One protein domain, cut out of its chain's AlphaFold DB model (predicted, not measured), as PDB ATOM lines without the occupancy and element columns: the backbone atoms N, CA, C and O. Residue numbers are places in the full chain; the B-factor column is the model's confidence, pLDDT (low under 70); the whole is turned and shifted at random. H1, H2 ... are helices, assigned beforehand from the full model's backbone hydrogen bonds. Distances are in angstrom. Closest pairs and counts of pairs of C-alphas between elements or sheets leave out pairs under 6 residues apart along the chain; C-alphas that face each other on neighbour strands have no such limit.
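Overview. This is residues 2 to 175 of the 275 residues of an uncharacterized protein of Archaeon GW2011_AR13 (UniProt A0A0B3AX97). What shape does the model have? Two helical hairpins, H3 with H4 and H7 with H8, stand on either side of H1, while H6 runs past H3 on the side away from H4. H5 sits at one far end, and H2, which follows a long link from H1, lies near H6. What is it made of? The printed part has 174 residues with eight named helices, H1 to H8 in that order, and no named strand; the class is all helix. Is it compact? It is compact, with a radius of gyration of the C-alphas of 17.7 A, and only just flat, spanning 53 by 47 by 26 A.

Arrangement. What does the first helix touch? H1, residues 2 to 19, touches H4, residues 68 to 88, with residues 3 to 7 alone; the closest C-alphas, of Arg 3 and Ser 69, are 5.8 A apart, at a shallow tilt of 20 degrees, the same way. With residues 5 to 13 alone it touches H7, residues 128 to 145, at a steep tilt of 51 degrees; the closest C-alphas, of Ile 9 and Ser 134, are 5.8 A apart. How do the hairpins stand? H3, residues 41 to 64, with a kink of 26 degrees near residue 57, forms a hairpin with H4, opposite ways at 36 degrees, only just steep; the C-alphas of Asn 58 and Ala 75 come closest, at 4.8 A. H7 forms a hairpin with H8, residues 152 to 173, at a shallow tilt of 27 degrees; the C-alphas of Gly 136 and Gly 159 come closest, at 4.2 A. Where are the others? H5, residues 93 to 99, only just touches H3, with 3 pairs of C-alphas within 8 A, the closest Ser 42 and Phe 93 at 7.4 A. H6, residues 104 to 125, is close to H3 but not clearly touching, the C-alphas of Ser 48 and Phe 115 being closest at 7.2 A. H2, residues 31 to 38, and H6 are near each other, with 6 pairs of C-alphas within 10 A. Are the helix backbones complete? Every O i to N i+4 pair is within hydrogen-bond range in H2, H4, H5, H7 and H8, against 12 of 14 in H1, 17 of 20 in H3 and 16 of 18 in H6.

Along the chain. Where do the helices begin and end? H1 begins at C-alpha 2, (-48.850, 4.836, -4.079), and H8 ends at C-alpha 173, (-43.304, -4.673, 6.085). How long are the longer ones? From first to last C-alpha H3 measures 35.1 A, H8 31.4 A, H6 31.0 A and H4 30.1 A.

Size, cuts and confidence. How far does it reach? The two C-alphas farthest apart, of Ser 99 and Lys 175, are 54.1 A apart, and the printed part has no cut. Which link is long? That from H1 to H2, with 11 residues. Where is confidence low? The pLDDT is under 70 for 41 residues, namely 2 to 9, 11 to 39, 126, 148 and 174 to 175; the mean of the printed part is 78.8.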
ATOM      1  N   LEU A   2     -48.266   4.828  -2.719       52.91
ATOM      2  CA  LEU A   2     -48.850   4.836  -4.079       52.91
ATOM      3  C   LEU A   2     -48.135   5.805  -5.037       52.91
ATOM      4  O   LEU A   2     -47.752   5.446  -6.140       52.91
ATOM      5  N   ARG A   3     -47.858   7.019  -4.556       52.12
ATOM      6  CA  ARG A   3     -47.177   8.044  -5.347       52.12
ATOM      7  C   ARG A   3     -45.706   7.732  -5.689       52.12
ATOM      8  O   ARG A   3     -45.224   8.179  -6.719       52.12
ATOM      9  N   ARG A   4     -45.000   6.957  -4.851       59.03
ATOM     10  CA  ARG A   4     -43.632   6.479  -5.140       59.03
ATOM     11  C   ARG A   4     -43.661   5.343  -6.169       59.03
ATOM     12  O   ARG A   4     -42.809   5.329  -7.046       59.03
ATOM     13  N   CYS A   5     -44.667   4.464  -6.108       61.38
ATOM     14  CA  CYS A   5     -44.888   3.459  -7.153       61.38
ATOM     15  C   CYS A   5     -45.211   4.111  -8.499       61.38
ATOM     16  O   CYS A   5     -44.669   3.689  -9.507       61.38
ATOM     17  N   LEU A   6     -46.033   5.164  -8.516       63.50
ATOM     18  CA  LEU A   6     -46.419   5.853  -9.752       63.50
ATOM     19  C   LEU A   6     -45.205   6.476 -10.462       63.50
ATOM     20  O   LEU A   6     -45.052   6.312 -11.668       63.50
ATOM     21  N   LEU A   7     -44.296   7.094  -9.701       62.41
ATOM     22  CA  LEU A   7     -43.023   7.603 -10.223       62.41
ATOM     23  C   LEU A   7     -42.139   6.498 -10.804       62.41
ATOM     24  O   LEU A   7     -41.526   6.699 -11.843       62.41
ATOM     25  N   PHE A   8     -42.089   5.336 -10.154       66.56
ATOM     26  CA  PHE A   8     -41.304   4.212 -10.652       66.56
ATOM     27  C   PHE A   8     -41.918   3.619 -11.921       66.56
ATOM     28  O   PHE A   8     -41.196   3.395 -12.883       66.56
ATOM     29  N   ILE A   9     -43.242   3.423 -11.949       68.00
ATOM     30  CA  ILE A   9     -43.977   2.957 -13.134       68.00
ATOM     31  C   ILE A   9     -43.667   3.861 -14.324       68.00
ATOM     32  O   ILE A   9     -43.286   3.378 -15.386       68.00
ATOM     33  N   PHE A  10     -43.752   5.173 -14.114       70.81
ATOM     34  CA  PHE A  10     -43.423   6.160 -15.131       70.81
ATOM     35  C   PHE A  10     -41.950   6.085 -15.571       70.81
ATOM     36  O   PHE A  10     -41.673   6.030 -16.766       70.81
ATOM     37  N   LEU A  11     -41.010   6.007 -14.619       65.69
ATOM     38  CA  LEU A  11     -39.576   5.902 -14.904       65.69
ATOM     39  C   LEU A  11     -39.246   4.651 -15.724       65.69
ATOM     40  O   LEU A  11     -38.443   4.718 -16.649       65.69
ATOM     41  N   SER A  12     -39.848   3.503 -15.409       61.84
ATOM     42  CA  SER A  12     -39.519   2.293 -16.155       61.84
ATOM     43  C   SER A  12     -40.221   2.224 -17.506       61.84
ATOM     44  O   SER A  12     -39.587   1.743 -18.433       61.84
ATOM     45  N   ILE A  13     -41.444   2.766 -17.663       66.62
ATOM     46  CA  ILE A  13     -42.053   2.988 -18.997       66.62
ATOM     47  C   ILE A  13     -41.116   3.809 -19.884       66.62
ATOM     48  O   ILE A  13     -40.990   3.534 -21.071       66.62
ATOM     49  N   PHE A  14     -40.401   4.769 -19.301       60.38
ATOM     50  CA  PHE A  14     -39.403   5.540 -20.026       60.38
ATOM     51  C   PHE A  14     -38.149   4.716 -20.379       60.38
ATOM     52  O   PHE A  14     -37.704   4.727 -21.524       60.38
ATOM     53  N   LEU A  15     -37.611   3.943 -19.426       57.34
ATOM     54  CA  LEU A  15     -36.432   3.079 -19.627       57.34
ATOM     55  C   LEU A  15     -36.660   1.944 -20.640       57.34
ATOM     56  O   LEU A  15     -35.718   1.454 -21.255       57.34
ATOM     57  N   ILE A  16     -37.906   1.537 -20.848       52.66
ATOM     58  CA  ILE A  16     -38.293   0.510 -21.819       52.66
ATOM     59  C   ILE A  16     -37.893   0.859 -23.247       52.66
ATOM     60  O   ILE A  16     -37.439  -0.013 -23.985       52.66
ATOM     61  N   HIS A  17     -38.066   2.120 -23.643       53.03
ATOM     62  CA  HIS A  17     -37.724   2.544 -24.996       53.03
ATOM     63  C   HIS A  17     -36.219   2.450 -25.260       53.03
ATOM     64  O   HIS A  17     -35.827   2.235 -26.401       53.03
ATOM     65  N   PHE A  18     -35.395   2.505 -24.210       47.19
ATOM     66  CA  PHE A  18     -33.956   2.271 -24.304       47.19
ATOM     67  C   PHE A  18     -33.641   0.784 -24.490       47.19
ATOM     68  O   PHE A  18     -32.872   0.428 -25.370       47.19
ATOM     69  N   ILE A  19     -34.296  -0.103 -23.736       48.00
ATOM     70  CA  ILE A  19     -34.089  -1.561 -23.851       48.00
ATOM     71  C   ILE A  19     -34.544  -2.082 -25.228       48.00
ATOM     72  O   ILE A  19     -34.049  -3.093 -25.720       48.00
ATOM     73  N   SER A  20     -35.473  -1.376 -25.878       43.47
ATOM     74  CA  SER A  20     -36.195  -1.909 -27.023       43.47
ATOM     75  C   SER A  20     -35.456  -2.080 -28.319       43.47
ATOM     76  O   SER A  20     -35.930  -2.833 -29.172       43.47
ATOM     77  N   ALA A  21     -34.348  -1.394 -28.505       43.72
ATOM     78  CA  ALA A  21     -33.640  -1.542 -29.754       43.72
ATOM     79  C   ALA A  21     -32.807  -2.857 -29.772       43.72
ATOM     80  O   ALA A  21     -32.362  -3.269 -30.839       43.72
ATOM     81  N   SER A  22     -32.657  -3.556 -28.630       43.50
ATOM     82  CA  SER A  22     -31.696  -4.654 -28.400       43.50
ATOM     83  C   SER A  22     -32.249  -6.063 -28.616       43.50
ATOM     84  O   SER A  22     -32.473  -6.804 -27.660       43.50
ATOM     85  N   TYR A  23     -32.472  -6.474 -29.865       44.28
ATOM     86  CA  TYR A  23     -32.877  -7.858 -30.150       44.28
ATOM     87  C   TYR A  23     -32.055  -8.487 -31.269       44.28
ATOM     88  O   TYR A  23     -32.473  -8.505 -32.420       44.28
ATOM     89  N   ASN A  24     -30.908  -9.062 -30.896       42.69
ATOM     90  CA  ASN A  24     -30.352 -10.245 -31.553       42.69
ATOM     91  C   ASN A  24     -29.526 -11.060 -30.539       42.69
ATOM     92  O   ASN A  24     -28.470 -10.632 -30.090       42.69
ATOM     93  N   THR A  25     -30.038 -12.246 -30.184       48.75
ATOM     94  CA  THR A  25     -29.386 -13.350 -29.438       48.75
ATOM     95  C   THR A  25     -28.845 -13.066 -28.024       48.75
ATOM     96  O   THR A  25     -27.793 -12.473 -27.821       48.75
ATOM     97  N   PHE A  26     -29.555 -13.591 -27.021       42.16
ATOM     98  CA  PHE A  26     -29.254 -13.436 -25.596       42.16
ATOM     99  C   PHE A  26     -28.493 -14.672 -25.073       42.16
ATOM    100  O   PHE A  26     -29.103 -15.706 -24.803       42.16
ATOM    101  N   SER A  27     -27.167 -14.585 -24.929       61.47
ATOM    102  CA  SER A  27     -26.379 -15.502 -24.088       61.47
ATOM    103  C   SER A  27     -25.938 -14.744 -22.832       61.47
ATOM    104  O   SER A  27     -25.692 -13.543 -22.887       61.47
ATOM    105  N   LEU A  28     -25.887 -15.413 -21.677       47.44
ATOM    106  CA  LEU A  28     -25.580 -14.771 -20.387       47.44
ATOM    107  C   LEU A  28     -24.104 -14.341 -20.298       47.44
ATOM    108  O   LEU A  28     -23.791 -13.348 -19.648       47.44
ATOM    109  N   GLU A  29     -23.230 -15.059 -21.003       52.81
ATOM    110  CA  GLU A  29     -21.802 -14.754 -21.143       52.81
ATOM    111  C   GLU A  29     -21.581 -13.516 -22.028       52.81
ATOM    112  O   GLU A  29     -20.770 -12.662 -21.687       52.81
ATOM    113  N   ASN A  30     -22.423 -13.320 -23.051       56.78
ATOM    114  CA  ASN A  30     -22.395 -12.124 -23.897       56.78
ATOM    115  C   ASN A  30     -23.361 -11.037 -23.408       56.78
ATOM    116  O   ASN A  30     -23.501 -10.017 -24.063       56.78
ATOM    117  N   PHE A  31     -24.083 -11.213 -22.299       54.91
ATOM    118  CA  PHE A  31     -25.097 -10.241 -21.872       54.91
ATOM    119  C   PHE A  31     -24.465  -8.918 -21.445       54.91
ATOM    120  O   PHE A  31     -24.998  -7.858 -21.752       54.91
ATOM    121  N   ALA A  32     -23.325  -8.983 -20.752       54.50
ATOM    122  CA  ALA A  32     -22.585  -7.789 -20.371       54.50
ATOM    123  C   ALA A  32     -21.962  -7.119 -21.603       54.50
ATOM    124  O   ALA A  32     -22.181  -5.930 -21.799       54.50
ATOM    125  N   GLU A  33     -21.268  -7.878 -22.456       56.09
ATOM    126  CA  GLU A  33     -20.626  -7.347 -23.669       56.09
ATOM    127  C   GLU A  33     -21.661  -6.790 -24.663       56.09
ATOM    128  O   GLU A  33     -21.590  -5.625 -25.046       56.09
ATOM    129  N   ASN A  34     -22.725  -7.542 -24.955       56.66
ATOM    130  CA  ASN A  34     -23.768  -7.124 -25.890       56.66
ATOM    131  C   ASN A  34     -24.632  -5.979 -25.359       56.66
ATOM    132  O   ASN A  34     -25.155  -5.221 -26.167       56.66
ATOM    133  N   ILE A  35     -24.834  -5.823 -24.043       56.53
ATOM    134  CA  ILE A  35     -25.578  -4.658 -23.533       56.53
ATOM    135  C   ILE A  35     -24.824  -3.370 -23.837       56.53
ATOM    136  O   ILE A  35     -25.456  -2.385 -24.212       56.53
ATOM    137  N   PHE A  36     -23.503  -3.364 -23.666       58.03
ATOM    138  CA  PHE A  36     -22.711  -2.162 -23.904       58.03
ATOM    139  C   PHE A  36     -22.491  -1.911 -25.392       58.03
ATOM    140  O   PHE A  36     -22.583  -0.759 -25.799       58.03
ATOM    141  N   ASP A  37     -22.336  -2.958 -26.201       62.09
ATOM    142  CA  ASP A  37     -22.247  -2.823 -27.660       62.09
ATOM    143  C   ASP A  37     -23.573  -2.389 -28.296       62.09
ATOM    144  O   ASP A  37     -23.605  -1.804 -29.380       62.09
ATOM    145  N   PHE A  38     -24.691  -2.673 -27.626       56.69
ATOM    146  CA  PHE A  38     -26.008  -2.346 -28.140       56.69
ATOM    147  C   PHE A  38     -26.362  -0.862 -27.989       56.69
ATOM    148  O   PHE A  38     -27.015  -0.265 -28.852       56.69
ATOM    149  N   PHE A  39     -25.973  -0.261 -26.871       61.09
ATOM    150  CA  PHE A  39     -26.196   1.156 -26.667       61.09
ATOM    151  C   PHE A  39     -25.043   1.938 -27.272       61.09
ATOM    152  O   PHE A  39     -23.921   1.860 -26.781       61.09
ATOM    153  N   ASP A  40     -25.343   2.770 -28.274       72.44
ATOM    154  CA  ASP A  40     -24.393   3.788 -28.714       72.44
ATOM    155  C   ASP A  40     -23.876   4.536 -27.476       72.44
ATOM    156  O   ASP A  40     -24.664   4.911 -26.594       72.44
ATOM    157  N   ALA A  41     -22.561   4.719 -27.385       71.94
ATOM    158  CA  ALA A  41     -21.884   5.304 -26.235       71.94
ATOM    159  C   ALA A  41     -22.543   6.618 -25.807       71.94
ATOM    160  O   ALA A  41     -22.761   6.870 -24.619       71.94
ATOM    161  N   SER A  42     -22.971   7.400 -26.802       76.31
ATOM    162  CA  SER A  42     -23.748   8.624 -26.631       76.31
ATOM    163  C   SER A  42     -25.012   8.408 -25.786       76.31
ATOM    164  O   SER A  42     -25.266   9.142 -24.830       76.31
ATOM    165  N   THR A  43     -25.774   7.346 -26.049       79.81
ATOM    166  CA  THR A  43     -27.005   7.014 -25.317       79.81
ATOM    167  C   THR A  43     -26.726   6.667 -23.857       79.81
ATOM    168  O   THR A  43     -27.440   7.139 -22.965       79.81
ATOM    169  N   ILE A  44     -25.683   5.877 -23.582       77.25
ATOM    170  CA  ILE A  44     -25.340   5.487 -22.204       77.25
ATOM    171  C   ILE A  44     -24.844   6.701 -21.410       77.25
ATOM    172  O   ILE A  44     -25.209   6.885 -20.241       77.25
ATOM    173  N   ILE A  45     -24.066   7.571 -22.056       81.56
ATOM    174  CA  ILE A  45     -23.620   8.838 -21.475       81.56
ATOM    175  C   ILE A  45     -24.823   9.738 -21.164       81.56
ATOM    176  O   ILE A  45     -24.938  10.225 -20.036       81.56
ATOM    177  N   LEU A  46     -25.769   9.902 -22.096       85.88
ATOM    178  CA  LEU A  46     -26.998  10.676 -21.872       85.88
ATOM    179  C   LEU A  46     -27.834  10.114 -20.714       85.88
ATOM    180  O   LEU A  46     -28.319  10.876 -19.878       85.88
ATOM    181  N   GLY A  47     -27.993   8.791 -20.637       83.25
ATOM    182  CA  GLY A  47     -28.708   8.132 -19.540       83.25
ATOM    183  C   GLY A  47     -28.028   8.347 -18.185       83.25
ATOM    184  O   GLY A  47     -28.687   8.609 -17.177       83.25
ATOM    185  N   SER A  48     -26.697   8.318 -18.160       79.62
ATOM    186  CA  SER A  48     -25.917   8.577 -16.947       79.62
ATOM    187  C   SER A  48     -26.031  10.036 -16.507       79.62
ATOM    188  O   SER A  48     -26.267  10.316 -15.330       79.62
ATOM    189  N   LEU A  49     -25.959  10.975 -17.454       85.50
ATOM    190  CA  LEU A  49     -26.188  12.396 -17.202       85.50
ATOM    191  C   LEU A  49     -27.612  12.671 -16.728       85.50
ATOM    192  O   LEU A  49     -27.808  13.505 -15.847       85.50
ATOM    193  N   PHE A  50     -28.607  11.955 -17.255       89.44
ATOM    194  CA  PHE A  50     -29.983  12.075 -16.787       89.44
ATOM    195  C   PHE A  50     -30.064  11.800 -15.284       89.44
ATOM    196  O   PHE A  50     -30.611  12.613 -14.537       89.44
ATOM    197  N   ILE A  51     -29.476  10.689 -14.828       84.19
ATOM    198  CA  ILE A  51     -29.431  10.328 -13.404       84.19
ATOM    199  C   ILE A  51     -28.642  11.380 -12.613       84.19
ATOM    200  O   ILE A  51     -29.099  11.818 -11.550       84.19
ATOM    201  N   LEU A  52     -27.500  11.824 -13.150       85.50
ATOM    202  CA  LEU A  52     -26.641  12.835 -12.535       85.50
ATOM    203  C   LEU A  52     -27.381  14.156 -12.296       85.50
ATOM    204  O   LEU A  52     -27.229  14.741 -11.229       85.50
ATOM    205  N   PHE A  53     -28.210  14.611 -13.240       89.88
ATOM    206  CA  PHE A  53     -29.034  15.810 -13.069       89.88
ATOM    207  C   PHE A  53     -30.277  15.553 -12.215       89.88
ATOM    208  O   PHE A  53     -30.686  16.424 -11.448       89.88
ATOM    209  N   PHE A  54     -30.877  14.367 -12.308       89.81
ATOM    210  CA  PHE A  54     -32.097  14.027 -11.579       89.81
ATOM    211  C   PHE A  54     -31.910  14.073 -10.064       89.81
ATOM    212  O   PHE A  54     -32.761  14.617  -9.359       89.81
ATOM    213  N   ILE A  55     -30.794  13.552  -9.548       88.00
ATOM    214  CA  ILE A  55     -30.514  13.511  -8.104       88.00
ATOM    215  C   ILE A  55     -30.517  14.915  -7.457       88.00
ATOM    216  O   ILE A  55     -31.335  15.136  -6.553       88.00
ATOM    217  N   PRO A  56     -29.667  15.878  -7.874       87.25
ATOM    218  CA  PRO A  56     -29.609  17.205  -7.265       87.25
ATOM    219  C   PRO A  56     -30.888  18.009  -7.512       87.25
ATOM    220  O   PRO A  56     -31.361  18.692  -6.604       87.25
ATOM    221  N   VAL A  57     -31.500  17.885  -8.693       93.19
ATOM    222  CA  VAL A  57     -32.755  18.573  -9.017       93.19
ATOM    223  C   VAL A  57     -33.892  18.071  -8.117       93.19
ATOM    224  O   VAL A  57     -34.590  18.874  -7.495       93.19
ATOM    225  N   ASN A  58     -34.037  16.754  -7.947       92.31
ATOM    226  CA  ASN A  58     -35.007  16.155  -7.025       92.31
ATOM    227  C   ASN A  58     -34.739  16.563  -5.572       92.31
ATOM    228  O   ASN A  58     -35.681  16.858  -4.836       92.31
ATOM    229  N   PHE A  59     -33.475  16.631  -5.153       91.44
ATOM    230  CA  PHE A  59     -33.121  17.105  -3.817       91.44
ATOM    231  C   PHE A  59     -33.527  18.572  -3.595       91.44
ATOM    232  O   PHE A  59     -34.159  18.888  -2.586       91.44
ATOM    233  N   ALA A  60     -33.248  19.450  -4.561       94.69
ATOM    234  CA  ALA A  60     -33.629  20.859  -4.502       94.69
ATOM    235  C   ALA A  60     -35.159  21.045  -4.477       94.69
ATOM    236  O   ALA A  60     -35.693  21.745  -3.615       94.69
ATOM    237  N   LEU A  61     -35.885  20.355  -5.363       93.31
ATOM    238  CA  LEU A  61     -37.345  20.441  -5.470       93.31
ATOM    239  C   LEU A  61     -38.066  19.897  -4.234       93.31
ATOM    240  O   LEU A  61     -39.109  20.427  -3.850       93.31
ATOM    241  N   ARG A  62     -37.508  18.886  -3.560       92.50
ATOM    242  CA  ARG A  62     -38.064  18.365  -2.299       92.50
ATOM    243  C   ARG A  62     -38.081  19.392  -1.177       92.50
ATOM    244  O   ARG A  62     -38.942  19.312  -0.309       92.50
ATOM    245  N   ARG A  63     -37.165  20.364  -1.188       93.38
ATOM    246  CA  ARG A  63     -37.173  21.459  -0.208       93.38
ATOM    247  C   ARG A  63     -38.313  22.447  -0.456       93.38
ATOM    248  O   ARG A  63     -38.770  23.092   0.482       93.38
ATOM    249  N   TYR A  64     -38.766  22.559  -1.703       96.19
ATOM    250  CA  TYR A  64     -39.800  23.506  -2.111       96.19
ATOM    251  C   TYR A  64     -41.211  22.907  -2.046       96.19
ATOM    252  O   TYR A  64     -42.148  23.530  -1.547       96.19
ATOM    253  N   PHE A  65     -41.382  21.671  -2.514       92.50
ATOM    254  CA  PHE A  65     -42.685  21.018  -2.544       92.50
ATOM    255  C   PHE A  65     -42.998  20.311  -1.224       92.50
ATOM    256  O   PHE A  65     -42.291  19.401  -0.807       92.50
ATOM    257  N   LYS A  66     -44.160  20.619  -0.628       92.81
ATOM    258  CA  LYS A  66     -44.688  19.902   0.555       92.81
ATOM    259  C   LYS A  66     -44.965  18.411   0.309       92.81
ATOM    260  O   LYS A  66     -45.222  17.667   1.248       92.81
ATOM    261  N   ASN A  67     -45.005  17.984  -0.951       87.88
ATOM    262  CA  ASN A  67     -45.356  16.629  -1.353       87.88
ATOM    263  C   ASN A  67     -44.236  16.037  -2.214       87.88
ATOM    264  O   ASN A  67     -44.093  16.413  -3.378       87.88
ATOM    265  N   ASP A  68     -43.522  15.057  -1.653       83.00
ATOM    266  CA  ASP A  68     -42.372  14.363  -2.257       83.00
ATOM    267  C   ASP A  68     -42.595  13.898  -3.701       83.00
ATOM    268  O   ASP A  68     -41.656  13.732  -4.472       83.00
ATOM    269  N   SER A  69     -43.843  13.613  -4.064       82.81
ATOM    270  CA  SER A  69     -44.170  13.019  -5.363       82.81
ATOM    271  C   SER A  69     -44.220  14.048  -6.478       82.81
ATOM    272  O   SER A  69     -43.728  13.778  -7.565       82.81
ATOM    273  N   TRP A  70     -44.751  15.241  -6.190       84.31
ATOM    274  CA  TRP A  70     -44.691  16.357  -7.132       84.31
ATOM    275  C   TRP A  70     -43.247  16.810  -7.339       84.31
ATOM    276  O   TRP A  70     -42.867  17.088  -8.469       84.31
ATOM    277  N   ALA A  71     -42.427  16.786  -6.280       90.19
ATOM    278  CA  ALA A  71     -40.997  17.057  -6.392       90.19
ATOM    279  C   ALA A  71     -40.301  16.080  -7.350       90.19
ATOM    280  O   ALA A  71     -39.566  16.514  -8.228       90.19
ATOM    281  N   GLY A  72     -40.568  14.775  -7.219       85.06
ATOM    282  CA  GLY A  72     -39.957  13.768  -8.086       85.06
ATOM    283  C   GLY A  72     -40.427  13.846  -9.542       85.06
ATOM    284  O   GLY A  72     -39.598  13.735 -10.438       85.06
ATOM    285  N   ILE A  73     -41.722  14.086  -9.790       85.81
ATOM    286  CA  ILE A  73     -42.247  14.281 -11.157       85.81
ATOM    287  C   ILE A  73     -41.644  15.547 -11.774       85.81
ATOM    288  O   ILE A  73     -41.148  15.505 -12.895       85.81
ATOM    289  N   GLY A  74     -41.624  16.656 -11.029       89.94
ATOM    290  CA  GLY A  74     -41.007  17.901 -11.485       89.94
ATOM    291  C   GLY A  74     -39.521  17.722 -11.791       89.94
ATOM    292  O   GLY A  74     -39.049  18.187 -12.822       89.94
ATOM    293  N   ALA A  75     -38.800  16.982 -10.947       93.62
ATOM    294  CA  ALA A  75     -37.389  16.704 -11.164       93.62
ATOM    295  C   ALA A  75     -37.150  15.847 -12.398       93.62
ATOM    296  O   ALA A  75     -36.243  16.133 -13.168       93.62
ATOM    297  N   PHE A  76     -38.001  14.846 -12.614       90.19
ATOM    298  CA  PHE A  76     -37.956  14.032 -13.817       90.19
ATOM    299  C   PHE A  76     -38.128  14.909 -15.061       90.19
ATOM    300  O   PHE A  76     -37.292  14.852 -15.955       90.19
ATOM    301  N   CYS A  77     -39.163  15.757 -15.099       92.88
ATOM    302  CA  CYS A  77     -39.420  16.635 -16.242       92.88
ATOM    303  C   CYS A  77     -38.257  17.600 -16.504       92.88
ATOM    304  O   CYS A  77     -37.852  17.770 -17.650       92.88
ATOM    305  N   VAL A  78     -37.705  18.212 -15.454       94.81
ATOM    306  CA  VAL A  78     -36.587  19.161 -15.570       94.81
ATOM    307  C   VAL A  78     -35.328  18.460 -16.072       94.81
ATOM    308  O   VAL A  78     -34.715  18.924 -17.028       94.81
ATOM    309  N   SER A  79     -34.952  17.323 -15.484       93.75
ATOM    310  CA  SER A  79     -33.776  16.563 -15.921       93.75
ATOM    311  C   SER A  79     -33.945  16.009 -17.327       93.75
ATOM    312  O   SER A  79     -33.003  16.049 -18.110       93.75
ATOM    313  N   PHE A  80     -35.150  15.571 -17.686       91.12
ATOM    314  CA  PHE A  80     -35.447  15.133 -19.043       91.12
ATOM    315  C   PHE A  80     -35.291  16.278 -20.051       91.12
ATOM    316  O   PHE A  80     -34.682  16.096 -21.101       91.12
ATOM    317  N   LEU A  81     -35.768  17.476 -19.706       94.75
ATOM    318  CA  LEU A  81     -35.639  18.662 -20.548       94.75
ATOM    319  C   LEU A  81     -34.177  19.100 -20.709       94.75
ATOM    320  O   LEU A  81     -33.775  19.451 -21.815       94.75
ATOM    321  N   ILE A  82     -33.365  19.013 -19.649       95.00
ATOM    322  CA  ILE A  82     -31.914  19.262 -19.719       95.00
ATOM    323  C   ILE A  82     -31.253  18.297 -20.711       95.00
ATOM    324  O   ILE A  82     -30.525  18.737 -21.598       95.00
ATOM    325  N   ILE A  83     -31.542  16.997 -20.608       93.38
ATOM    326  CA  ILE A  83     -30.975  15.982 -21.509       93.38
ATOM    327  C   ILE A  83     -31.455  16.164 -22.945       93.38
ATOM    328  O   ILE A  83     -30.656  16.061 -23.870       93.38
ATOM    329  N   TYR A  84     -32.729  16.493 -23.144       90.75
ATOM    330  CA  TYR A  84     -33.267  16.791 -24.467       90.75
ATOM    331  C   TYR A  84     -32.549  17.979 -25.121       90.75
ATOM    332  O   TYR A  84     -32.163  17.897 -26.288       90.75
ATOM    333  N   VAL A  85     -32.330  19.068 -24.373       95.00
ATOM    334  CA  VAL A  85     -31.586  20.237 -24.865       95.00
ATOM    335  C   VAL A  85     -30.143  19.857 -25.190       95.00
ATOM    336  O   VAL A  85     -29.669  20.199 -26.271       95.00
ATOM    337  N   LEU A  86     -29.466  19.104 -24.320       92.19
ATOM    338  CA  LEU A  86     -28.094  18.648 -24.556       92.19
ATOM    339  C   LEU A  86     -27.984  17.769 -25.810       92.19
ATOM    340  O   LEU A  86     -27.109  18.006 -26.639       92.19
ATOM    341  N   ASN A  87     -28.919  16.831 -25.996       90.81
ATOM    342  CA  ASN A  87     -28.978  15.981 -27.184       90.81
ATOM    343  C   ASN A  87     -29.165  16.812 -28.462       90.81
ATOM    344  O   ASN A  87     -28.446  16.648 -29.442       90.81
ATOM    345  N   LYS A  88     -30.112  17.761 -28.442       90.94
ATOM    346  CA  LYS A  88     -30.410  18.616 -29.601       90.94
ATOM    347  C   LYS A  88     -29.268  19.578 -29.938       90.94
ATOM    348  O   LYS A  88     -29.113  19.956 -31.093       90.94
ATOM    349  N   SER A  89     -28.479  19.969 -28.939       93.88
ATOM    350  CA  SER A  89     -27.296  20.818 -29.123       93.88
ATOM    351  C   SER A  89     -26.184  20.127 -29.918       93.88
ATOM    352  O   SER A  89     -25.241  20.802 -30.315       93.88
ATOM    353  N   GLY A  90     -26.263  18.802 -30.116       89.69
ATOM    354  CA  GLY A  90     -25.159  18.020 -30.673       89.69
ATOM    355  C   GLY A  90     -23.930  18.059 -29.768       89.69
ATOM    356  O   GLY A  90     -22.805  18.068 -30.256       89.69
ATOM    357  N   PHE A  91     -24.142  18.175 -28.453       88.75
ATOM    358  CA  PHE A  91     -23.050  18.298 -27.501       88.75
ATOM    359  C   PHE A  91     -22.261  16.984 -27.448       88.75
ATOM    360  O   PHE A  91     -22.789  15.959 -27.018       88.75
ATOM    361  N   ASP A  92     -21.002  17.021 -27.882       86.56
ATOM    362  CA  ASP A  92     -20.124  15.853 -27.892       86.56
ATOM    363  C   ASP A  92     -19.519  15.621 -26.499       86.56
ATOM    364  O   ASP A  92     -18.527  16.235 -26.091       86.56
ATOM    365  N   PHE A  93     -20.147  14.724 -25.742       82.06
ATOM    366  CA  PHE A  93     -19.669  14.352 -24.416       82.06
ATOM    367  C   PHE A  93     -18.334  13.620 -24.442       82.06
ATOM    368  O   PHE A  93     -17.573  13.758 -23.482       82.06
ATOM    369  N   SER A  94     -18.027  12.893 -25.521       80.75
ATOM    370  CA  SER A  94     -16.738  12.221 -25.670       80.75
ATOM    371  C   SER A  94     -15.626  13.263 -25.632       80.75
ATOM    372  O   SER A  94     -14.709  13.147 -24.821       80.75
ATOM    373  N   SER A  95     -15.773  14.357 -26.390       84.00
ATOM    374  CA  SER A  95     -14.826  15.483 -26.386       84.00
ATOM    375  C   SER A  95     -14.626  16.100 -24.993       84.00
ATOM    376  O   SER A  95     -13.495  16.384 -24.589       84.00
ATOM    377  N   LEU A  96     -15.701  16.248 -24.207       85.06
ATOM    378  CA  LEU A  96     -15.606  16.777 -22.844       85.06
ATOM    379  C   LEU A  96     -14.782  15.855 -21.933       85.06
ATOM    380  O   LEU A  96     -13.878  16.325 -21.243       85.06
ATOM    381  N   PHE A  97     -15.050  14.548 -21.937       84.19
ATOM    382  CA  PHE A  97     -14.293  13.597 -21.116       84.19
ATOM    383  C   PHE A  97     -12.835  13.466 -21.569       84.19
ATOM    384  O   PHE A  97     -11.938  13.408 -20.723       84.19
ATOM    385  N   PHE A  98     -12.581  13.530 -22.878       85.38
ATOM    386  CA  PHE A  98     -11.225  13.600 -23.416       85.38
ATOM    387  C   PHE A  98     -10.478  14.850 -22.959       85.38
ATOM    388  O   PHE A  98      -9.300  14.761 -22.619       85.38
ATOM    389  N   SER A  99     -11.152  16.002 -22.873       90.25
ATOM    390  CA  SER A  99     -10.539  17.234 -22.358       90.25
ATOM    391  C   SER A  99     -10.131  17.133 -20.881       90.25
ATOM    392  O   SER A  99      -9.188  17.794 -20.454       90.25
ATOM    393  N   PHE A 100     -10.776  16.244 -20.117       88.50
ATOM    394  CA  PHE A 100     -10.383  15.888 -18.750       88.50
ATOM    395  C   PHE A 100      -9.264  14.831 -18.681       88.50
ATOM    396  O   PHE A 100      -8.859  14.447 -17.585       88.50
ATOM    397  N   GLY A 101      -8.750  14.366 -19.824       90.31
ATOM    398  CA  GLY A 101      -7.686  13.363 -19.905       90.31
ATOM    399  C   GLY A 101      -8.160  11.921 -19.710       90.31
ATOM    400  O   GLY A 101      -7.335  11.040 -19.467       90.31
ATOM    401  N   LEU A 102      -9.467  11.655 -19.798       88.00
ATOM    402  CA  LEU A 102      -9.997  10.292 -19.765       88.00
ATOM    403  C   LEU A 102      -9.977   9.702 -21.175       88.00
ATOM    404  O   LEU A 102     -10.519  10.296 -22.104       88.00
ATOM    405  N   SER A 103      -9.359   8.531 -21.340       90.31
ATOM    406  CA  SER A 103      -9.409   7.801 -22.608       90.31
ATOM    407  C   SER A 103     -10.761   7.105 -22.790       90.31
ATOM    408  O   SER A 103     -11.384   6.676 -21.817       90.31
ATOM    409  N   GLU A 104     -11.195   6.950 -24.043       79.94
ATOM    410  CA  GLU A 104     -12.434   6.252 -24.425       79.94
ATOM    411  C   GLU A 104     -12.560   4.880 -23.747       79.94
ATOM    412  O   GLU A 104     -13.553   4.606 -23.076       79.94
ATOM    413  N   ASN A 105     -11.514   4.050 -23.813       81.19
ATOM    414  CA  ASN A 105     -11.504   2.714 -23.200       81.19
ATOM    415  C   ASN A 105     -11.751   2.751 -21.683       81.19
ATOM    416  O   ASN A 105     -12.395   1.863 -21.118       81.19
ATOM    417  N   LEU A 106     -11.239   3.785 -21.013       83.00
ATOM    418  CA  LEU A 106     -11.394   3.964 -19.574       83.00
ATOM    419  C   LEU A 106     -12.831   4.399 -19.247       83.00
ATOM    420  O   LEU A 106     -13.414   3.902 -18.282       83.00
ATOM    421  N   LEU A 107     -13.435   5.240 -20.093       76.69
ATOM    422  CA  LEU A 107     -14.844   5.618 -19.997       76.69
ATOM    423  C   LEU A 107     -15.753   4.385 -20.098       76.69
ATOM    424  O   LEU A 107     -16.532   4.145 -19.177       76.69
ATOM    425  N   TYR A 108     -15.604   3.565 -21.144       75.25
ATOM    426  CA  TYR A 108     -16.399   2.341 -21.321       75.25
ATOM    427  C   TYR A 108     -16.239   1.349 -20.167       75.25
ATOM    428  O   TYR A 108     -17.186   0.648 -19.829       75.25
ATOM    429  N   SER A 109     -15.076   1.322 -19.512       78.06
ATOM    430  CA  SER A 109     -14.839   0.448 -18.357       78.06
ATOM    431  C   SER A 109     -15.471   0.980 -17.064       78.06
ATOM    432  O   SER A 109     -15.995   0.212 -16.257       78.06
ATOM    433  N   ILE A 110     -15.433   2.297 -16.835       78.56
ATOM    434  CA  ILE A 110     -15.943   2.921 -15.602       78.56
ATOM    435  C   ILE A 110     -17.465   3.070 -15.619       78.56
ATOM    436  O   ILE A 110     -18.118   2.958 -14.579       78.56
ATOM    437  N   LEU A 111     -18.046   3.345 -16.781       75.00
ATOM    438  CA  LEU A 111     -19.458   3.689 -16.908       75.00
ATOM    439  C   LEU A 111     -20.413   2.558 -16.443       75.00
ATOM    440  O   LEU A 111     -21.325   2.860 -15.664       75.00
ATOM    441  N   PRO A 112     -20.168   1.265 -16.750       72.44
ATOM    442  CA  PRO A 112     -20.877   0.130 -16.153       72.44
ATOM    443  C   PRO A 112     -20.818   0.116 -14.624       72.44
ATOM    444  O   PRO A 112     -21.822  -0.136 -13.959       72.44
ATOM    445  N   VAL A 113     -19.646   0.416 -14.052       76.62
ATOM    446  CA  VAL A 113     -19.422   0.418 -12.600       76.62
ATOM    447  C   VAL A 113     -20.204   1.550 -11.940       76.62
ATOM    448  O   VAL A 113     -20.876   1.328 -10.932       76.62
ATOM    449  N   ILE A 114     -20.185   2.750 -12.529       76.44
ATOM    450  CA  ILE A 114     -20.988   3.889 -12.062       76.44
ATOM    451  C   ILE A 114     -22.478   3.548 -12.124       76.44
ATOM    452  O   ILE A 114     -23.202   3.804 -11.159       76.44
ATOM    453  N   PHE A 115     -22.937   2.943 -13.222       74.62
ATOM    454  CA  PHE A 115     -24.335   2.556 -13.377       74.62
ATOM    455  C   PHE A 115     -24.745   1.499 -12.346       74.62
ATOM    456  O   PHE A 115     -25.789   1.635 -11.710       74.62
ATOM    457  N   LEU A 116     -23.899   0.494 -12.104       77.38
ATOM    458  CA  LEU A 116     -24.122  -0.545 -11.099       77.38
ATOM    459  C   LEU A 116     -24.197   0.043  -9.681       77.38
ATOM    460  O   LEU A 116     -25.128  -0.261  -8.937       77.38
ATOM    461  N   ILE A 117     -23.269   0.934  -9.316       79.38
ATOM    462  CA  ILE A 117     -23.287   1.635  -8.022       79.38
ATOM    463  C   ILE A 117     -24.552   2.491  -7.899       79.38
ATOM    464  O   ILE A 117     -25.250   2.425  -6.884       79.38
ATOM    465  N   GLY A 118     -24.885   3.258  -8.941       76.00
ATOM    466  CA  GLY A 118     -26.100   4.066  -8.998       76.00
ATOM    467  C   GLY A 118     -27.360   3.219  -8.828       76.00
ATOM    468  O   GLY A 118     -28.257   3.590  -8.071       76.00
ATOM    469  N   PHE A 119     -27.397   2.043  -9.451       76.12
ATOM    470  CA  PHE A 119     -28.496   1.091  -9.353       76.12
ATOM    471  C   PHE A 119     -28.625   0.484  -7.948       76.12
ATOM    472  O   PHE A 119     -29.731   0.416  -7.408       76.12
ATOM    473  N   ILE A 120     -27.512   0.120  -7.303       80.62
ATOM    474  CA  ILE A 120     -27.503  -0.366  -5.913       80.62
ATOM    475  C   ILE A 120     -28.038   0.713  -4.964       80.62
ATOM    476  O   ILE A 120     -28.935   0.443  -4.160       80.62
ATOM    477  N   ILE A 121     -27.544   1.950  -5.089       78.94
ATOM    478  CA  ILE A 121     -28.019   3.093  -4.296       78.94
ATOM    479  C   ILE A 121     -29.513   3.322  -4.544       78.94
ATOM    480  O   ILE A 121     -30.273   3.561  -3.602       78.94
ATOM    481  N   PHE A 122     -29.956   3.211  -5.796       75.19
ATOM    482  CA  PHE A 122     -31.355   3.360  -6.163       75.19
ATOM    483  C   PHE A 122     -32.245   2.300  -5.498       75.19
ATOM    484  O   PHE A 122     -33.264   2.667  -4.914       75.19
ATOM    485  N   ILE A 123     -31.843   1.021  -5.490       77.81
ATOM    486  CA  ILE A 123     -32.561  -0.064  -4.790       77.81
ATOM    487  C   ILE A 123     -32.600   0.179  -3.278       77.81
ATOM    488  O   ILE A 123     -33.625  -0.045  -2.632       77.81
ATOM    489  N   TRP A 124     -31.499   0.642  -2.687       79.44
ATOM    490  CA  TRP A 124     -31.462   0.951  -1.255       79.44
ATOM    491  C   TRP A 124     -32.395   2.107  -0.899       79.44
ATOM    492  O   TRP A 124     -33.045   2.094   0.148       79.44
ATOM    493  N   TYR A 125     -32.499   3.096  -1.787       76.31
ATOM    494  CA  TYR A 125     -33.339   4.265  -1.579       76.31
ATOM    495  C   TYR A 125     -34.830   3.976  -1.814       76.31
ATOM    496  O   TYR A 125     -35.698   4.395  -1.039       76.31
ATOM    497  N   PHE A 126     -35.149   3.241  -2.878       67.38
ATOM    498  CA  PHE A 126     -36.492   2.771  -3.190       67.38
ATOM    499  C   PHE A 126     -36.711   1.412  -2.536       67.38
ATOM    500  O   PHE A 126     -36.481   0.387  -3.160       67.38
ATOM    501  N   SER A 127     -37.171   1.435  -1.273       80.31
ATOM    502  CA  SER A 127     -37.526   0.267  -0.445       80.31
ATOM    503  C   SER A 127     -37.731  -1.008  -1.260       80.31
ATOM    504  O   SER A 127     -38.648  -1.044  -2.073       80.31
ATOM    505  N   PHE A 128     -36.940  -2.050  -0.993       82.38
ATOM    506  CA  PHE A 128     -36.871  -3.290  -1.782       82.38
ATOM    507  C   PHE A 128     -38.238  -3.788  -2.296       82.38
ATOM    508  O   PHE A 128     -38.398  -4.039  -3.481       82.38
ATOM    509  N   SER A 129     -39.275  -3.814  -1.450       85.69
ATOM    510  CA  SER A 129     -40.646  -4.186  -1.853       85.69
ATOM    511  C   SER A 129     -41.217  -3.359  -3.018       85.69
ATOM    512  O   SER A 129     -41.839  -3.929  -3.910       85.69
ATOM    513  N   ALA A 130     -41.004  -2.040  -3.023       82.31
ATOM    514  CA  ALA A 130     -41.478  -1.154  -4.077       82.31
ATOM    515  C   ALA A 130     -40.805  -1.466  -5.416       82.31
ATOM    516  O   ALA A 130     -41.509  -1.483  -6.417       82.31
ATOM    517  N   PHE A 131     -39.500  -1.766  -5.410       85.62
ATOM    518  CA  PHE A 131     -38.742  -2.139  -6.606       85.62
ATOM    519  C   PHE A 131     -39.314  -3.386  -7.293       85.62
ATOM    520  O   PHE A 131     -39.553  -3.346  -8.493       85.62
ATOM    521  N   PHE A 132     -39.589  -4.466  -6.549       89.00
ATOM    522  CA  PHE A 132     -40.172  -5.698  -7.115       89.00
ATOM    523  C   PHE A 132     -41.586  -5.485  -7.657       89.00
ATOM    524  O   PHE A 132     -41.950  -6.016  -8.703       89.00
ATOM    525  N   LEU A 133     -42.385  -4.694  -6.939       91.06
ATOM    526  CA  LEU A 133     -43.750  -4.376  -7.345       91.06
ATOM    527  C   LEU A 133     -43.778  -3.612  -8.662       91.06
ATOM    528  O   LEU A 133     -44.561  -3.934  -9.551       91.06
ATOM    529  N   SER A 134     -42.933  -2.592  -8.777       82.81
ATOM    530  CA  SER A 134     -42.885  -1.767  -9.968       82.81
ATOM    531  C   SER A 134     -42.226  -2.499 -11.132       82.81
ATOM    532  O   SER A 134     -42.827  -2.547 -12.199       82.81
ATOM    533  N   SER A 135     -41.067  -3.136 -10.942       84.06
ATOM    534  CA  SER A 135     -40.397  -3.885 -12.013       84.06
ATOM    535  C   SER A 135     -41.272  -5.011 -12.566       84.06
ATOM    536  O   SER A 135     -41.398  -5.129 -13.781       84.06
ATOM    537  N   GLY A 136     -41.959  -5.767 -11.699       91.62
ATOM    538  CA  GLY A 136     -42.901  -6.808 -12.108       91.62
ATOM    539  C   GLY A 136     -44.097  -6.257 -12.887       91.62
ATOM    540  O   GLY A 136     -44.437  -6.782 -13.945       91.62
ATOM    541  N   LEU A 137     -44.701  -5.157 -12.418       89.75
ATOM    542  CA  LEU A 137     -45.827  -4.512 -13.105       89.75
ATOM    543  C   LEU A 137     -45.424  -3.959 -14.479       89.75
ATOM    544  O   LEU A 137     -46.177  -4.073 -15.440       89.75
ATOM    545  N   ILE A 138     -44.228  -3.388 -14.582       85.00
ATOM    546  CA  ILE A 138     -43.675  -2.885 -15.839       85.00
ATOM    547  C   ILE A 138     -43.410  -4.023 -16.819       85.00
ATOM    548  O   ILE A 138     -43.859  -3.935 -17.957       85.00
ATOM    549  N   LEU A 139     -42.762  -5.108 -16.384       87.00
ATOM    550  CA  LEU A 139     -42.575  -6.311 -17.203       87.00
ATOM    551  C   LEU A 139     -43.911  -6.857 -17.714       87.00
ATOM    552  O   LEU A 139     -44.025  -7.237 -18.878       87.00
ATOM    553  N   PHE A 140     -44.938  -6.844 -16.867       88.38
ATOM    554  CA  PHE A 140     -46.276  -7.290 -17.230       88.38
ATOM    555  C   PHE A 140     -46.913  -6.400 -18.308       88.38
ATOM    556  O   PHE A 140     -47.377  -6.906 -19.328       88.38
ATOM    557  N   ILE A 141     -46.882  -5.074 -18.122       82.88
ATOM    558  CA  ILE A 141     -47.391  -4.097 -19.099       82.88
ATOM    559  C   ILE A 141     -46.639  -4.237 -20.425       82.88
ATOM    560  O   ILE A 141     -47.265  -4.315 -21.478       82.88
ATOM    561  N   LEU A 142     -45.313  -4.336 -20.390       80.12
ATOM    562  CA  LEU A 142     -44.507  -4.524 -21.594       80.12
ATOM    563  C   LEU A 142     -44.928  -5.735 -22.389       80.12
ATOM    564  O   LEU A 142     -45.228  -5.641 -23.569       80.12
ATOM    565  N   THR A 143     -44.979  -6.873 -21.717       87.38
ATOM    566  CA  THR A 143     -45.218  -8.142 -22.388       87.38
ATOM    567  C   THR A 143     -46.578  -8.164 -23.092       87.38
ATOM    568  O   THR A 143     -46.734  -8.815 -24.125       87.38
ATOM    569  N   ILE A 144     -47.558  -7.427 -22.556       87.19
ATOM    570  CA  ILE A 144     -48.899  -7.303 -23.130       87.19
ATOM    571  C   ILE A 144     -48.931  -6.299 -24.287       87.19
ATOM    572  O   ILE A 144     -49.512  -6.595 -25.330       87.19
ATOM    573  N   PHE A 145     -48.341  -5.115 -24.110       84.19
ATOM    574  CA  PHE A 145     -48.516  -3.997 -25.042       84.19
ATOM    575  C   PHE A 145     -47.438  -3.896 -26.120       84.19
ATOM    576  O   PHE A 145     -47.635  -3.180 -27.101       84.19
ATOM    577  N   THR A 146     -46.307  -4.587 -25.976       77.38
ATOM    578  CA  THR A 146     -45.195  -4.483 -26.919       77.38
ATOM    579  C   THR A 146     -44.701  -5.855 -27.392       77.38
ATOM    580  O   THR A 146     -44.610  -6.821 -26.638       77.38
ATOM    581  N   ASN A 147     -44.338  -5.958 -28.677       78.69
ATOM    582  CA  ASN A 147     -43.697  -7.149 -29.280       78.69
ATOM    583  C   ASN A 147     -42.185  -7.183 -29.040       78.69
ATOM    584  O   ASN A 147     -41.417  -7.736 -29.815       78.69
ATOM    585  N   LEU A 148     -41.793  -6.512 -27.976       67.00
ATOM    586  CA  LEU A 148     -40.433  -6.203 -27.627       67.00
ATOM    587  C   LEU A 148     -39.734  -7.478 -27.181       67.00
ATOM    588  O   LEU A 148     -38.721  -7.866 -27.729       67.00
ATOM    589  N   ILE A 149     -40.357  -8.197 -26.253       75.62
ATOM    590  CA  ILE A 149     -39.780  -9.394 -25.668       75.62
ATOM    591  C   ILE A 149     -40.066 -10.591 -26.574       75.62
ATOM    592  O   ILE A 149     -41.222 -10.979 -26.740       75.62
ATOM    593  N   TYR A 150     -38.994 -11.176 -27.113       71.69
ATOM    594  CA  TYR A 150     -39.036 -12.377 -27.951       71.69
ATOM    595  C   TYR A 150     -39.821 -13.513 -27.270       71.69
ATOM    596  O   TYR A 150     -40.813 -14.002 -27.804       71.69
ATOM    597  N   GLU A 151     -39.463 -13.838 -26.022       87.19
ATOM    598  CA  GLU A 151     -40.148 -14.853 -25.213       87.19
ATOM    599  C   GLU A 151     -41.224 -14.239 -24.312       87.19
ATOM    600  O   GLU A 151     -41.073 -14.147 -23.087       87.19
ATOM    601  N   LYS A 152     -42.346 -13.821 -24.909       86.38
ATOM    602  CA  LYS A 152     -43.472 -13.237 -24.155       86.38
ATOM    603  C   LYS A 152     -43.946 -14.133 -23.009       86.38
ATOM    604  O   LYS A 152     -44.263 -13.637 -21.933       86.38
ATOM    605  N   GLY A 153     -43.968 -15.451 -23.213       85.56
ATOM    606  CA  GLY A 153     -44.376 -16.404 -22.177       85.56
ATOM    607  C   GLY A 153     -43.478 -16.333 -20.940       85.56
ATOM    608  O   GLY A 153     -43.968 -16.152 -19.826       85.56
ATOM    609  N   ALA A 154     -42.158 -16.399 -21.139       81.25
ATOM    610  CA  ALA A 154     -41.191 -16.344 -20.047       81.25
ATOM    611  C   ALA A 154     -41.227 -14.988 -19.327       81.25
ATOM    612  O   ALA A 154     -41.283 -14.944 -18.097       81.25
ATOM    613  N   ALA A 155     -41.263 -13.881 -20.075       85.94
ATOM    614  CA  ALA A 155     -41.322 -12.541 -19.498       85.94
ATOM    615  C   ALA A 155     -42.587 -12.298 -18.667       85.94
ATOM    616  O   ALA A 155     -42.508 -11.694 -17.595       85.94
ATOM    617  N   LEU A 156     -43.736 -12.819 -19.110       91.81
ATOM    618  CA  LEU A 156     -44.991 -12.716 -18.370       91.81
ATOM    619  C   LEU A 156     -44.917 -13.482 -17.042       91.81
ATOM    620  O   LEU A 156     -45.315 -12.948 -16.005       91.81
ATOM    621  N   VAL A 157     -44.362 -14.699 -17.057       92.69
ATOM    622  CA  VAL A 157     -44.173 -15.519 -15.847       92.69
ATOM    623  C   VAL A 157     -43.202 -14.843 -14.876       92.69
ATOM    624  O   VAL A 157     -43.523 -14.699 -13.695       92.69
ATOM    625  N   PHE A 158     -42.056 -14.352 -15.356       91.12
ATOM    626  CA  PHE A 158     -41.095 -13.619 -14.524       91.12
ATOM    627  C   PHE A 158     -41.689 -12.331 -13.944       91.12
ATOM    628  O   PHE A 158     -41.541 -12.072 -12.748       91.12
ATOM    629  N   GLY A 159     -42.405 -11.550 -14.758       92.88
ATOM    630  CA  GLY A 159     -43.098 -10.342 -14.314       92.88
ATOM    631  C   GLY A 159     -44.120 -10.633 -13.213       92.88
ATOM    632  O   GLY A 159     -44.140  -9.944 -12.191       92.88
ATOM    633  N   ALA A 160     -44.907 -11.702 -13.367       94.50
ATOM    634  CA  ALA A 160     -45.876 -12.138 -12.365       94.50
ATOM    635  C   ALA A 160     -45.203 -12.590 -11.056       94.50
ATOM    636  O   ALA A 160     -45.641 -12.186  -9.977       94.50
ATOM    637  N   ILE A 161     -44.118 -13.372 -11.128       96.25
ATOM    638  CA  ILE A 161     -43.353 -13.809  -9.946       96.25
ATOM    639  C   ILE A 161     -42.794 -12.596  -9.190       96.25
ATOM    640  O   ILE A 161     -42.994 -12.484  -7.978       96.25
ATOM    641  N   LEU A 162     -42.147 -11.659  -9.893       94.56
ATOM    642  CA  LEU A 162     -41.609 -10.431  -9.297       94.56
ATOM    643  C   LEU A 162     -42.710  -9.602  -8.629       94.56
ATOM    644  O   LEU A 162     -42.549  -9.162  -7.488       94.56
ATOM    645  N   PHE A 163     -43.855  -9.447  -9.297       94.62
ATOM    646  CA  PHE A 163     -44.998  -8.718  -8.759       94.62
ATOM    647  C   PHE A 163     -45.542  -9.369  -7.477       94.62
ATOM    648  O   PHE A 163     -45.731  -8.682  -6.469       94.62
ATOM    649  N   LEU A 164     -45.732 -10.695  -7.471       96.00
ATOM    650  CA  LEU A 164     -46.205 -11.443  -6.300       96.00
ATOM    651  C   LEU A 164     -45.226 -11.350  -5.122       96.00
ATOM    652  O   LEU A 164     -45.658 -11.111  -3.990       96.00
ATOM    653  N   ILE A 165     -43.916 -11.466  -5.373       95.62
ATOM    654  CA  ILE A 165     -42.874 -11.259  -4.355       95.62
ATOM    655  C   ILE A 165     -42.955  -9.833  -3.795       95.62
ATOM    656  O   ILE A 165     -42.927  -9.643  -2.577       95.62
ATOM    657  N   GLY A 166     -43.116  -8.831  -4.664       92.00
ATOM    658  CA  GLY A 166     -43.267  -7.432  -4.270       92.00
ATOM    659  C   GLY A 166     -44.465  -7.200  -3.344       92.00
ATOM    660  O   GLY A 166     -44.314  -6.571  -2.290       92.00
ATOM    661  N   VAL A 167     -45.629  -7.764  -3.689       93.81
ATOM    662  CA  VAL A 167     -46.858  -7.715  -2.872       93.81
ATOM    663  C   VAL A 167     -46.672  -8.443  -1.539       93.81
ATOM    664  O   VAL A 167     -47.073  -7.937  -0.487       93.81
ATOM    665  N   TRP A 168     -46.029  -9.611  -1.543       94.81
ATOM    666  CA  TRP A 168     -45.763 -10.370  -0.322       94.81
ATOM    667  C   TRP A 168     -44.845  -9.607   0.645       94.81
ATOM    668  O   TRP A 168     -45.163  -9.471   1.833       94.81
ATOM    669  N   LEU A 169     -43.750  -9.033   0.137       91.31
ATOM    670  CA  LEU A 169     -42.840  -8.192   0.918       91.31
ATOM    671  C   LEU A 169     -43.547  -6.947   1.470       91.31
ATOM    672  O   LEU A 169     -43.302  -6.558   2.617       91.31
ATOM    673  N   TRP A 170     -44.465  -6.359   0.698       87.94
ATOM    674  CA  TRP A 170     -45.254  -5.208   1.138       87.94
ATOM    675  C   TRP A 170     -46.126  -5.565   2.348       87.94
ATOM    676  O   TRP A 170     -46.119  -4.868   3.370       87.94
ATOM    677  N   ASN A 171     -46.812  -6.706   2.278       89.62
ATOM    678  CA  ASN A 171     -47.672  -7.186   3.355       89.62
ATOM    679  C   ASN A 171     -46.892  -7.529   4.634       89.62
ATOM    680  O   ASN A 171     -47.437  -7.406   5.735       89.62
ATOM    681  N   LYS A 172     -45.621  -7.932   4.517       85.44
ATOM    682  CA  LYS A 172     -44.756  -8.228   5.670       85.44
ATOM    683  C   LYS A 172     -44.228  -6.955   6.343       85.44
ATOM    684  O   LYS A 172     -44.234  -6.877   7.570       85.44
ATOM    685  N   GLY A 173     -43.849  -5.936   5.565       71.81
ATOM    686  CA  GLY A 173     -43.304  -4.673   6.085       71.81
ATOM    687  C   GLY A 173     -44.285  -3.859   6.941       71.81
ATOM    688  O   GLY A 173     -43.884  -3.232   7.919       71.81
ATOM    689  N   ASN A 174     -45.586  -3.921   6.642       59.81
ATOM    690  CA  ASN A 174     -46.605  -3.151   7.370       59.81
ATOM    691  C   ASN A 174     -47.032  -3.754   8.720       59.81
ATOM    692  O   ASN A 174     -47.686  -3.070   9.506       59.81
ATOM    693  N   LYS A 175     -46.666  -5.006   9.020       61.00
ATOM    694  CA  LYS A 175     -47.062  -5.670  10.275       61.00
ATOM    695  C   LYS A 175     -46.120  -5.372  11.450       61.00
ATOM    696  O   LYS A 175     -46.513  -5.552  12.597       61.00
TER     697      LYS A 175